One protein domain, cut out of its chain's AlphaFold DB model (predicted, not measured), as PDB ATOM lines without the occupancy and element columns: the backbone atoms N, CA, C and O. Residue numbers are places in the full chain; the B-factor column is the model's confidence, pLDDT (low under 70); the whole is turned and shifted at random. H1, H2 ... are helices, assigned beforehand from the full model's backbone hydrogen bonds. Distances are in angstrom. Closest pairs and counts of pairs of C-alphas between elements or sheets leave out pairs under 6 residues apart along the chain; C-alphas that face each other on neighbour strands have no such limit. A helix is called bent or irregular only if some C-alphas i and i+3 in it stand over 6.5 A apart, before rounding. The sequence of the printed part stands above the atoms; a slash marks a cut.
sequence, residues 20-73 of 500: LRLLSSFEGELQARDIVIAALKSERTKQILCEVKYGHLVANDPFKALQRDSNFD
ATOM      1  N   LEU A  20     -64.667 -32.174  41.367       94.26
ATOM      2  CA  LEU A  20     -63.976 -33.440  41.626       94.26
ATOM      3  C   LEU A  20     -62.685 -33.551  40.810       94.26
ATOM      4  O   LEU A  20     -61.659 -33.922  41.369       94.26
ATOM      5  N   ARG A  21     -62.703 -33.174  39.524       93.61
ATOM      6  CA  ARG A  21     -61.507 -33.193  38.668       93.61
ATOM      7  C   ARG A  21     -60.424 -32.251  39.196       93.61
ATOM      8  O   ARG A  21     -59.267 -32.649  39.268       93.61
ATOM      9  N   LEU A  22     -60.802 -31.043  39.616       93.02
ATOM     10  CA  LEU A  22     -59.887 -30.072  40.217       93.02
ATOM     11  C   LEU A  22     -59.319 -30.569  41.556       93.02
ATOM     12  O   LEU A  22     -58.116 -30.462  41.781       93.02
ATOM     13  N   LEU A  23     -60.160 -31.151  42.420       94.61
ATOM     14  CA  LEU A  23     -59.724 -31.753  43.683       94.61
ATOM     15  C   LEU A  23     -58.745 -32.909  43.445       94.61
ATOM     16  O   LEU A  23     -57.716 -32.958  44.110       94.61
ATOM     17  N   SER A  24     -58.999 -33.777  42.461       94.85
ATOM     18  CA  SER A  24     -58.064 -34.839  42.070       94.85
ATOM     19  C   SER A  24     -56.744 -34.291  41.516       94.85
ATOM     20  O   SER A  24     -55.685 -34.832  41.825       94.85
ATOM     21  N   SER A  25     -56.768 -33.206  40.728       96.05
ATOM     22  CA  SER A  25     -55.541 -32.542  40.261       96.05
ATOM     23  C   SER A  25     -54.737 -31.939  41.413       96.05
ATOM     24  O   SER A  25     -53.524 -32.123  41.451       96.05
ATOM     25  N   PHE A  26     -55.388 -31.272  42.371       96.86
ATOM     26  CA  PHE A  26     -54.713 -30.724  43.552       96.86
ATOM     27  C   PHE A  26     -54.183 -31.809  44.488       96.86
ATOM     28  O   PHE A  26     -53.094 -31.651  45.028       96.86
ATOM     29  N   GLU A  27     -54.904 -32.918  44.654       96.27
ATOM     30  CA  GLU A  27     -54.417 -34.080  45.398       96.27
ATOM     31  C   GLU A  27     -53.153 -34.664  44.749       96.27
ATOM     32  O   GLU A  27     -52.149 -34.863  45.433       96.27
ATOM     33  N   GLY A  28     -53.159 -34.856  43.424       96.91
ATOM     34  CA  GLY A  28     -51.993 -35.329  42.675       96.91
ATOM     35  C   GLY A  28     -50.815 -34.348  42.698       96.91
ATOM     36  O   GLY A  28     -49.667 -34.765  42.843       96.91
ATOM     37  N   GLU A  29     -51.075 -33.040  42.613       96.72
ATOM     38  CA  GLU A  29     -50.045 -32.003  42.730       96.72
ATOM     39  C   GLU A  29     -49.424 -31.982  44.134       96.72
ATOM     40  O   GLU A  29     -48.202 -31.888  44.269       96.72
ATOM     41  N   LEU A  30     -50.247 -32.108  45.180       97.23
ATOM     42  CA  LEU A  30     -49.786 -32.164  46.566       97.23
ATOM     43  C   LEU A  30     -48.915 -33.406  46.802       97.23
ATOM     44  O   LEU A  30     -47.811 -33.281  47.326       97.23
ATOM     45  N   GLN A  31     -49.348 -34.574  46.313       96.93
ATOM     46  CA  GLN A  31     -48.559 -35.810  46.363       96.93
ATOM     47  C   GLN A  31     -47.234 -35.686  45.590       96.93
ATOM     48  O   GLN A  31     -46.192 -36.105  46.090       96.93
ATOM     49  N   ALA A  32     -47.229 -35.077  44.397       97.24
ATOM     50  CA  ALA A  32     -46.004 -34.862  43.624       97.24
ATOM     51  C   ALA A  32     -45.016 -33.940  44.359       97.24
ATOM     52  O   ALA A  32     -43.817 -34.222  44.400       97.24
ATOM     53  N   ARG A  33     -45.515 -32.869  44.992       97.53
ATOM     54  CA  ARG A  33     -44.703 -31.996  45.851       97.53
ATOM     55  C   ARG A  33     -44.141 -32.766  47.044       97.53
ATOM     56  O   ARG A  33     -42.951 -32.630  47.316       97.53
ATOM     57  N   ASP A  34     -44.939 -33.605  47.700       97.14
ATOM     58  CA  ASP A  34     -44.481 -34.443  48.813       97.14
ATOM     59  C   ASP A  34     -43.382 -35.427  48.379       97.14
ATOM     60  O   ASP A  34     -42.383 -35.575  49.085       97.14
ATOM     61  N   ILE A  35     -43.501 -36.031  47.191       97.25
ATOM     62  CA  ILE A  35     -42.473 -36.912  46.610       97.25
ATOM     63  C   ILE A  35     -41.185 -36.136  46.312       97.25
ATOM     64  O   ILE A  35     -40.104 -36.595  46.678       97.25
ATOM     65  N   VAL A  36     -41.267 -34.952  45.694       97.55
ATOM     66  CA  VAL A  36     -40.089 -34.107  45.419       97.55
ATOM     67  C   VAL A  36     -39.429 -33.650  46.721       97.55
ATOM     68  O   VAL A  36     -38.206 -33.696  46.839       97.55
ATOM     69  N   ILE A  37     -40.216 -33.265  47.729       96.80
ATOM     70  CA  ILE A  37     -39.709 -32.909  49.059       96.80
ATOM     71  C   ILE A  37     -39.014 -34.114  49.701       96.80
ATOM     72  O   ILE A  37     -37.923 -33.959  50.248       96.80
ATOM     73  N   ALA A  38     -39.608 -35.308  49.634       96.94
ATOM     74  CA  ALA A  38     -38.999 -36.533  50.143       96.94
ATOM     75  C   ALA A  38     -37.699 -36.879  49.397       96.94
ATOM     76  O   ALA A  38     -36.703 -37.208  50.042       96.94
ATOM     77  N   ALA A  39     -37.667 -36.735  48.068       97.51
ATOM     78  CA  ALA A  39     -36.486 -36.964  47.237       97.51
ATOM     79  C   ALA A  39     -35.356 -35.973  47.556       97.51
ATOM     80  O   ALA A  39     -34.225 -36.391  47.785       97.51
ATOM     81  N   LEU A  40     -35.660 -34.675  47.665       96.59
ATOM     82  CA  LEU A  40     -34.683 -33.648  48.038       96.59
ATOM     83  C   LEU A  40     -34.179 -33.827  49.474       96.59
ATOM     84  O   LEU A  40     -32.989 -33.658  49.730       96.59
ATOM     85  N   LYS A  41     -35.053 -34.202  50.418       96.24
ATOM     86  CA  LYS A  41     -34.647 -34.531  51.794       96.24
ATOM     87  C   LYS A  41     -33.758 -35.770  51.841       96.24
ATOM     88  O   LYS A  41     -32.775 -35.765  52.577       96.24
ATOM     89  N   SER A  42     -34.079 -36.805  51.064       94.36
ATOM     90  CA  SER A  42     -33.261 -38.014  50.918       94.36
ATOM     91  C   SER A  42     -31.885 -37.681  50.339       94.36
ATOM     92  O   SER A  42     -30.873 -38.019  50.951       94.36
ATOM     93  N   GLU A  43     -31.830 -36.925  49.239       92.16
ATOM     94  CA  GLU A  43     -30.579 -36.500  48.604       92.16
ATOM     95  C   GLU A  43     -29.749 -35.619  49.543       92.16
ATOM     96  O   GLU A  43     -28.552 -35.837  49.706       92.16
ATOM     97  N   ARG A  44     -30.382 -34.685  50.266       90.21
ATOM     98  CA  ARG A  44     -29.687 -33.870  51.267       90.21
ATOM     99  C   ARG A  44     -29.164 -34.711  52.431       90.21
ATOM    100  O   ARG A  44     -28.052 -34.478  52.890       90.21
ATOM    101  N   THR A  45     -29.933 -35.693  52.894       89.45
ATOM    102  CA  THR A  45     -29.501 -36.622  53.952       89.45
ATOM    103  C   THR A  45     -28.323 -37.470  53.479       89.45
ATOM    104  O   THR A  45     -27.360 -37.635  54.220       89.45
ATOM    105  N   LYS A  46     -28.358 -37.954  52.232       88.24
ATOM    106  CA  LYS A  46     -27.262 -38.688  51.595       88.24
ATOM    107  C   LYS A  46     -26.004 -37.825  51.474       88.24
ATOM    108  O   LYS A  46     -24.934 -38.293  51.842       88.24
ATOM    109  N   GLN A  47     -26.131 -36.571  51.037       84.35
ATOM    110  CA  GLN A  47     -25.022 -35.611  50.992       84.35
ATOM    111  C   GLN A  47     -24.415 -35.387  52.378       84.35
ATOM    112  O   GLN A  47     -23.208 -35.531  52.532       84.35
ATOM    113  N   ILE A  48     -25.238 -35.127  53.400       82.73
ATOM    114  CA  ILE A  48     -24.767 -34.948  54.783       82.73
ATOM    115  C   ILE A  48     -24.093 -36.226  55.300       82.73
ATOM    116  O   ILE A  48     -23.050 -36.152  55.938       82.73
ATOM    117  N   LEU A  49     -24.643 -37.410  55.014       83.58
ATOM    118  CA  LEU A  49     -24.029 -38.680  55.406       83.58
ATOM    119  C   LEU A  49     -22.664 -38.882  54.729       83.58
ATOM    120  O   LEU A  49     -21.724 -39.338  55.378       83.58
ATOM    121  N   CYS A  50     -22.539 -38.525  53.448       77.91
ATOM    122  CA  CYS A  50     -21.265 -38.526  52.731       77.91
ATOM    123  C   CYS A  50     -20.273 -37.517  53.334       77.91
ATOM    124  O   CYS A  50     -19.125 -37.888  53.560       77.91
ATOM    125  N   GLU A  51     -20.718 -36.299  53.655       75.66
ATOM    126  CA  GLU A  51     -19.908 -35.269  54.325       75.66
ATOM    127  C   GLU A  51     -19.425 -35.731  55.713       75.66
ATOM    128  O   GLU A  51     -18.276 -35.503  56.077       75.66
ATOM    129  N   VAL A  52     -20.267 -36.423  56.487       76.68
ATOM    130  CA  VAL A  52     -19.890 -36.975  57.801       76.68
ATOM    131  C   VAL A  52     -18.899 -38.131  57.654       76.68
ATOM    132  O   VAL A  52     -17.950 -38.226  58.427       76.68
ATOM    133  N   LYS A  53     -19.108 -39.021  56.676       73.50
ATOM    134  CA  LYS A  53     -18.289 -40.229  56.507       73.50
ATOM    135  C   LYS A  53     -16.911 -39.943  55.912       73.50
ATOM    136  O   LYS A  53     -15.953 -40.616  56.278       73.50
ATOM    137  N   TYR A  54     -16.819 -38.999  54.980       68.82
ATOM    138  CA  TYR A  54     -15.589 -38.731  54.231       68.82
ATOM    139  C   TYR A  54     -14.989 -37.347  54.508       68.82
ATOM    140  O   TYR A  54     -13.997 -36.972  53.887       68.82
ATOM    141  N   GLY A  55     -15.577 -36.581  55.428       64.89
ATOM    142  CA  GLY A  55     -15.263 -35.167  55.582       64.89
ATOM    143  C   GLY A  55     -15.849 -34.336  54.439       64.89
ATOM    144  O   GLY A  55     -16.556 -34.840  53.564       64.89
ATOM    145  N   HIS A  56     -15.561 -33.035  54.448       62.64
ATOM    146  CA  HIS A  56     -16.050 -32.068  53.465       62.64
ATOM    147  C   HIS A  56     -15.402 -32.279  52.080       62.64
ATOM    148  O   HIS A  56     -14.624 -31.461  51.598       62.64
ATOM    149  N   LEU A  57     -15.707 -33.401  51.428       56.63
ATOM    150  CA  LEU A  57     -15.377 -33.651  50.035       56.63
ATOM    151  C   LEU A  57     -16.405 -32.926  49.171       56.63
ATOM    152  O   LEU A  57     -17.441 -33.479  48.799       56.63
ATOM    153  N   VAL A  58     -16.120 -31.669  48.840       56.45
ATOM    154  CA  VAL A  58     -16.800 -30.976  47.741       56.45
ATOM    155  C   VAL A  58     -16.367 -31.669  46.450       56.45
ATOM    156  O   VAL A  58     -15.413 -31.258  45.799       56.45
ATOM    157  N   ALA A  59     -17.051 -32.754  46.088       59.17
ATOM    158  CA  ALA A  59     -16.742 -33.608  44.938       59.17
ATOM    159  C   ALA A  59     -16.916 -32.924  43.560       59.17
ATOM    160  O   ALA A  59     -16.946 -33.602  42.541       59.17
ATOM    161  N   ASN A  60     -17.029 -31.592  43.515       66.28
ATOM    162  CA  ASN A  60     -17.329 -30.812  42.313       66.28
ATOM    163  C   ASN A  60     -16.194 -29.870  41.879       66.28
ATOM    164  O   ASN A  60     -16.399 -29.086  40.960       66.28
ATOM    165  N   ASP A  61     -15.021 -29.913  42.518       70.18
ATOM    166  CA  ASP A  61     -13.901 -29.040  42.151       70.18
ATOM    167  C   ASP A  61     -12.600 -29.846  41.965       70.18
ATOM    168  O   ASP A  61     -11.951 -30.202  42.956       70.18
ATOM    169  N   PRO A  62     -12.205 -30.163  40.714       71.77
ATOM    170  CA  PRO A  62     -10.986 -30.918  40.445       71.77
ATOM    171  C   PRO A  62      -9.734 -30.182  40.933       71.77
ATOM    172  O   PRO A  62      -8.771 -30.844  41.306       71.77
ATOM    173  N   PHE A  63      -9.747 -28.843  41.015       71.64
ATOM    174  CA  PHE A  63      -8.621 -28.086  41.564       71.64
ATOM    175  C   PHE A  63      -8.465 -28.309  43.067       71.64
ATOM    176  O   PHE A  63      -7.344 -28.473  43.534       71.64
ATOM    177  N   LYS A  64      -9.565 -28.386  43.828       72.07
ATOM    178  CA  LYS A  64      -9.501 -28.711  45.267       72.07
ATOM    179  C   LYS A  64      -9.110 -30.160  45.519       72.07
ATOM    180  O   LYS A  64      -8.417 -30.429  46.495       72.07
ATOM    181  N   ALA A  65      -9.536 -31.081  44.653       72.17
ATOM    182  CA  ALA A  65      -9.076 -32.466  44.704       72.17
ATOM    183  C   ALA A  65      -7.564 -32.550  44.440       72.17
ATOM    184  O   ALA A  65      -6.851 -33.147  45.236       72.17
ATOM    185  N   LEU A  66      -7.067 -31.867  43.401       76.36
ATOM    186  CA  LEU A  66      -5.641 -31.817  43.077       76.36
ATOM    187  C   LEU A  66      -4.821 -31.106  44.163       76.36
ATOM    188  O   LEU A  66      -3.732 -31.556  44.478       76.36
ATOM    189  N   GLN A  67      -5.349 -30.038  44.771       74.78
ATOM    190  CA  GLN A  67      -4.713 -29.351  45.900       74.78
ATOM    191  C   GLN A  67      -4.628 -30.259  47.131       74.78
ATOM    192  O   GLN A  67      -3.595 -30.318  47.784       74.78
ATOM    193  N   ARG A  68      -5.699 -30.999  47.446       73.91
ATOM    194  CA  ARG A  68      -5.669 -32.018  48.502       73.91
ATOM    195  C   ARG A  68      -4.606 -33.074  48.201       73.91
ATOM    196  O   ARG A  68      -3.877 -33.445  49.108       73.91
ATOM    197  N   ASP A  69      -4.535 -33.536  46.956       72.84
ATOM    198  CA  ASP A  69      -3.624 -34.604  46.547       72.84
ATOM    199  C   ASP A  69      -2.162 -34.117  46.459       72.84
ATOM    200  O   ASP A  69      -1.265 -34.876  46.804       72.84
ATOM    201  N   SER A  70      -1.894 -32.852  46.101       70.28
ATOM    202  CA  SER A  70      -0.531 -32.289  46.140       70.28
ATOM    203  C   SER A  70      -0.048 -32.046  47.566       70.28
ATOM    204  O   SER A  70       1.133 -32.190  47.854       70.28
ATOM    205  N   ASN A  71      -0.967 -31.718  48.476       63.88
ATOM    206  CA  ASN A  71      -0.671 -31.536  49.892       63.88
ATOM    207  C   ASN A  71      -0.381 -32.868  50.619       63.88
ATOM    208  O   ASN A  71      -0.101 -32.848  51.811       63.88
ATOM    209  N   PHE A  72      -0.477 -34.027  49.960       60.75
ATOM    210  CA  PHE A  72      -0.094 -35.307  50.569       60.75
ATOM    211  C   PHE A  72       1.419 -35.584  50.507       60.75
ATOM    212  O   PHE A  72       1.890 -36.383  51.313       60.75
ATOM    213  N   ASP A  73       2.159 -34.936  49.596       57.16
ATOM    214  CA  ASP A  73       3.602 -35.176  49.391       57.16
ATOM    215  C   ASP A  73       4.513 -34.219  50.176       57.16
ATOM    216  O   ASP A  73       5.690 -34.513  50.382       57.16
TER     217      ASP A  73
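What this domain is: This is residues 20 to 73 of the 500 residues of the protein "CortBP2 domain-containing protein" of Dracunculus medinensis (UniProt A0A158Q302). One long, straight helix, H1, makes most of the length of a thin rod, and past its last residue a short helix, H2, lies offset to one side and runs onward. The chain does not fold back on H1, and residues 55 to 61 step across from H1 to H2 with no core between the helices. The printed part has 54 residues with two named helices, H1 then H2, and no named strand; the class is all helix. The whole is extended, with a radius of gyration of the C-alphas of 19.7 A and spans of 68 by 20 by 6 A.

How they stand to each other: The longest helix is H1, residues 20 to 54, and within it residues 20 to 46 and 49 to 54 stand free, with no C-alpha 8 or more residues away along the chain within 10 A. A short link of 7 residues joins H1 to H2, residues 62 to 70. H1 and H2 are apart, with no C-alpha of the one within 8 A of the other. Residues 59 to 64, of which 62 to 64 belong to H2, also stand free. In H1 and H2 every backbone O i to N i+4 pair is within hydrogen-bond range.

Where its parts are: H1 has 35 residues, Leu 20 to Tyr 54, and measures 50.3 A from C-alpha 20 at (-63.976, -33.440, 41.626) to C-alpha 54 at (-15.589, -38.731, 54.231). H2 has 9 residues, Pro 62 to Ser 70, and measures 12.0 A, ending with C-alpha 70 at (-0.531, -32.289, 46.140). Neither helix is bent.

The domain as a whole: The two C-alphas farthest apart are those of Leu 20 and Asp 73, 68.0 A, the first and last printed residues. The printed part has no cut. The mean pLDDT of the printed part is 82.8, with 91 for H1 and 73 for H2. Residues 54 to 60 and 71 to 73 are under 70, where the model's confidence is low.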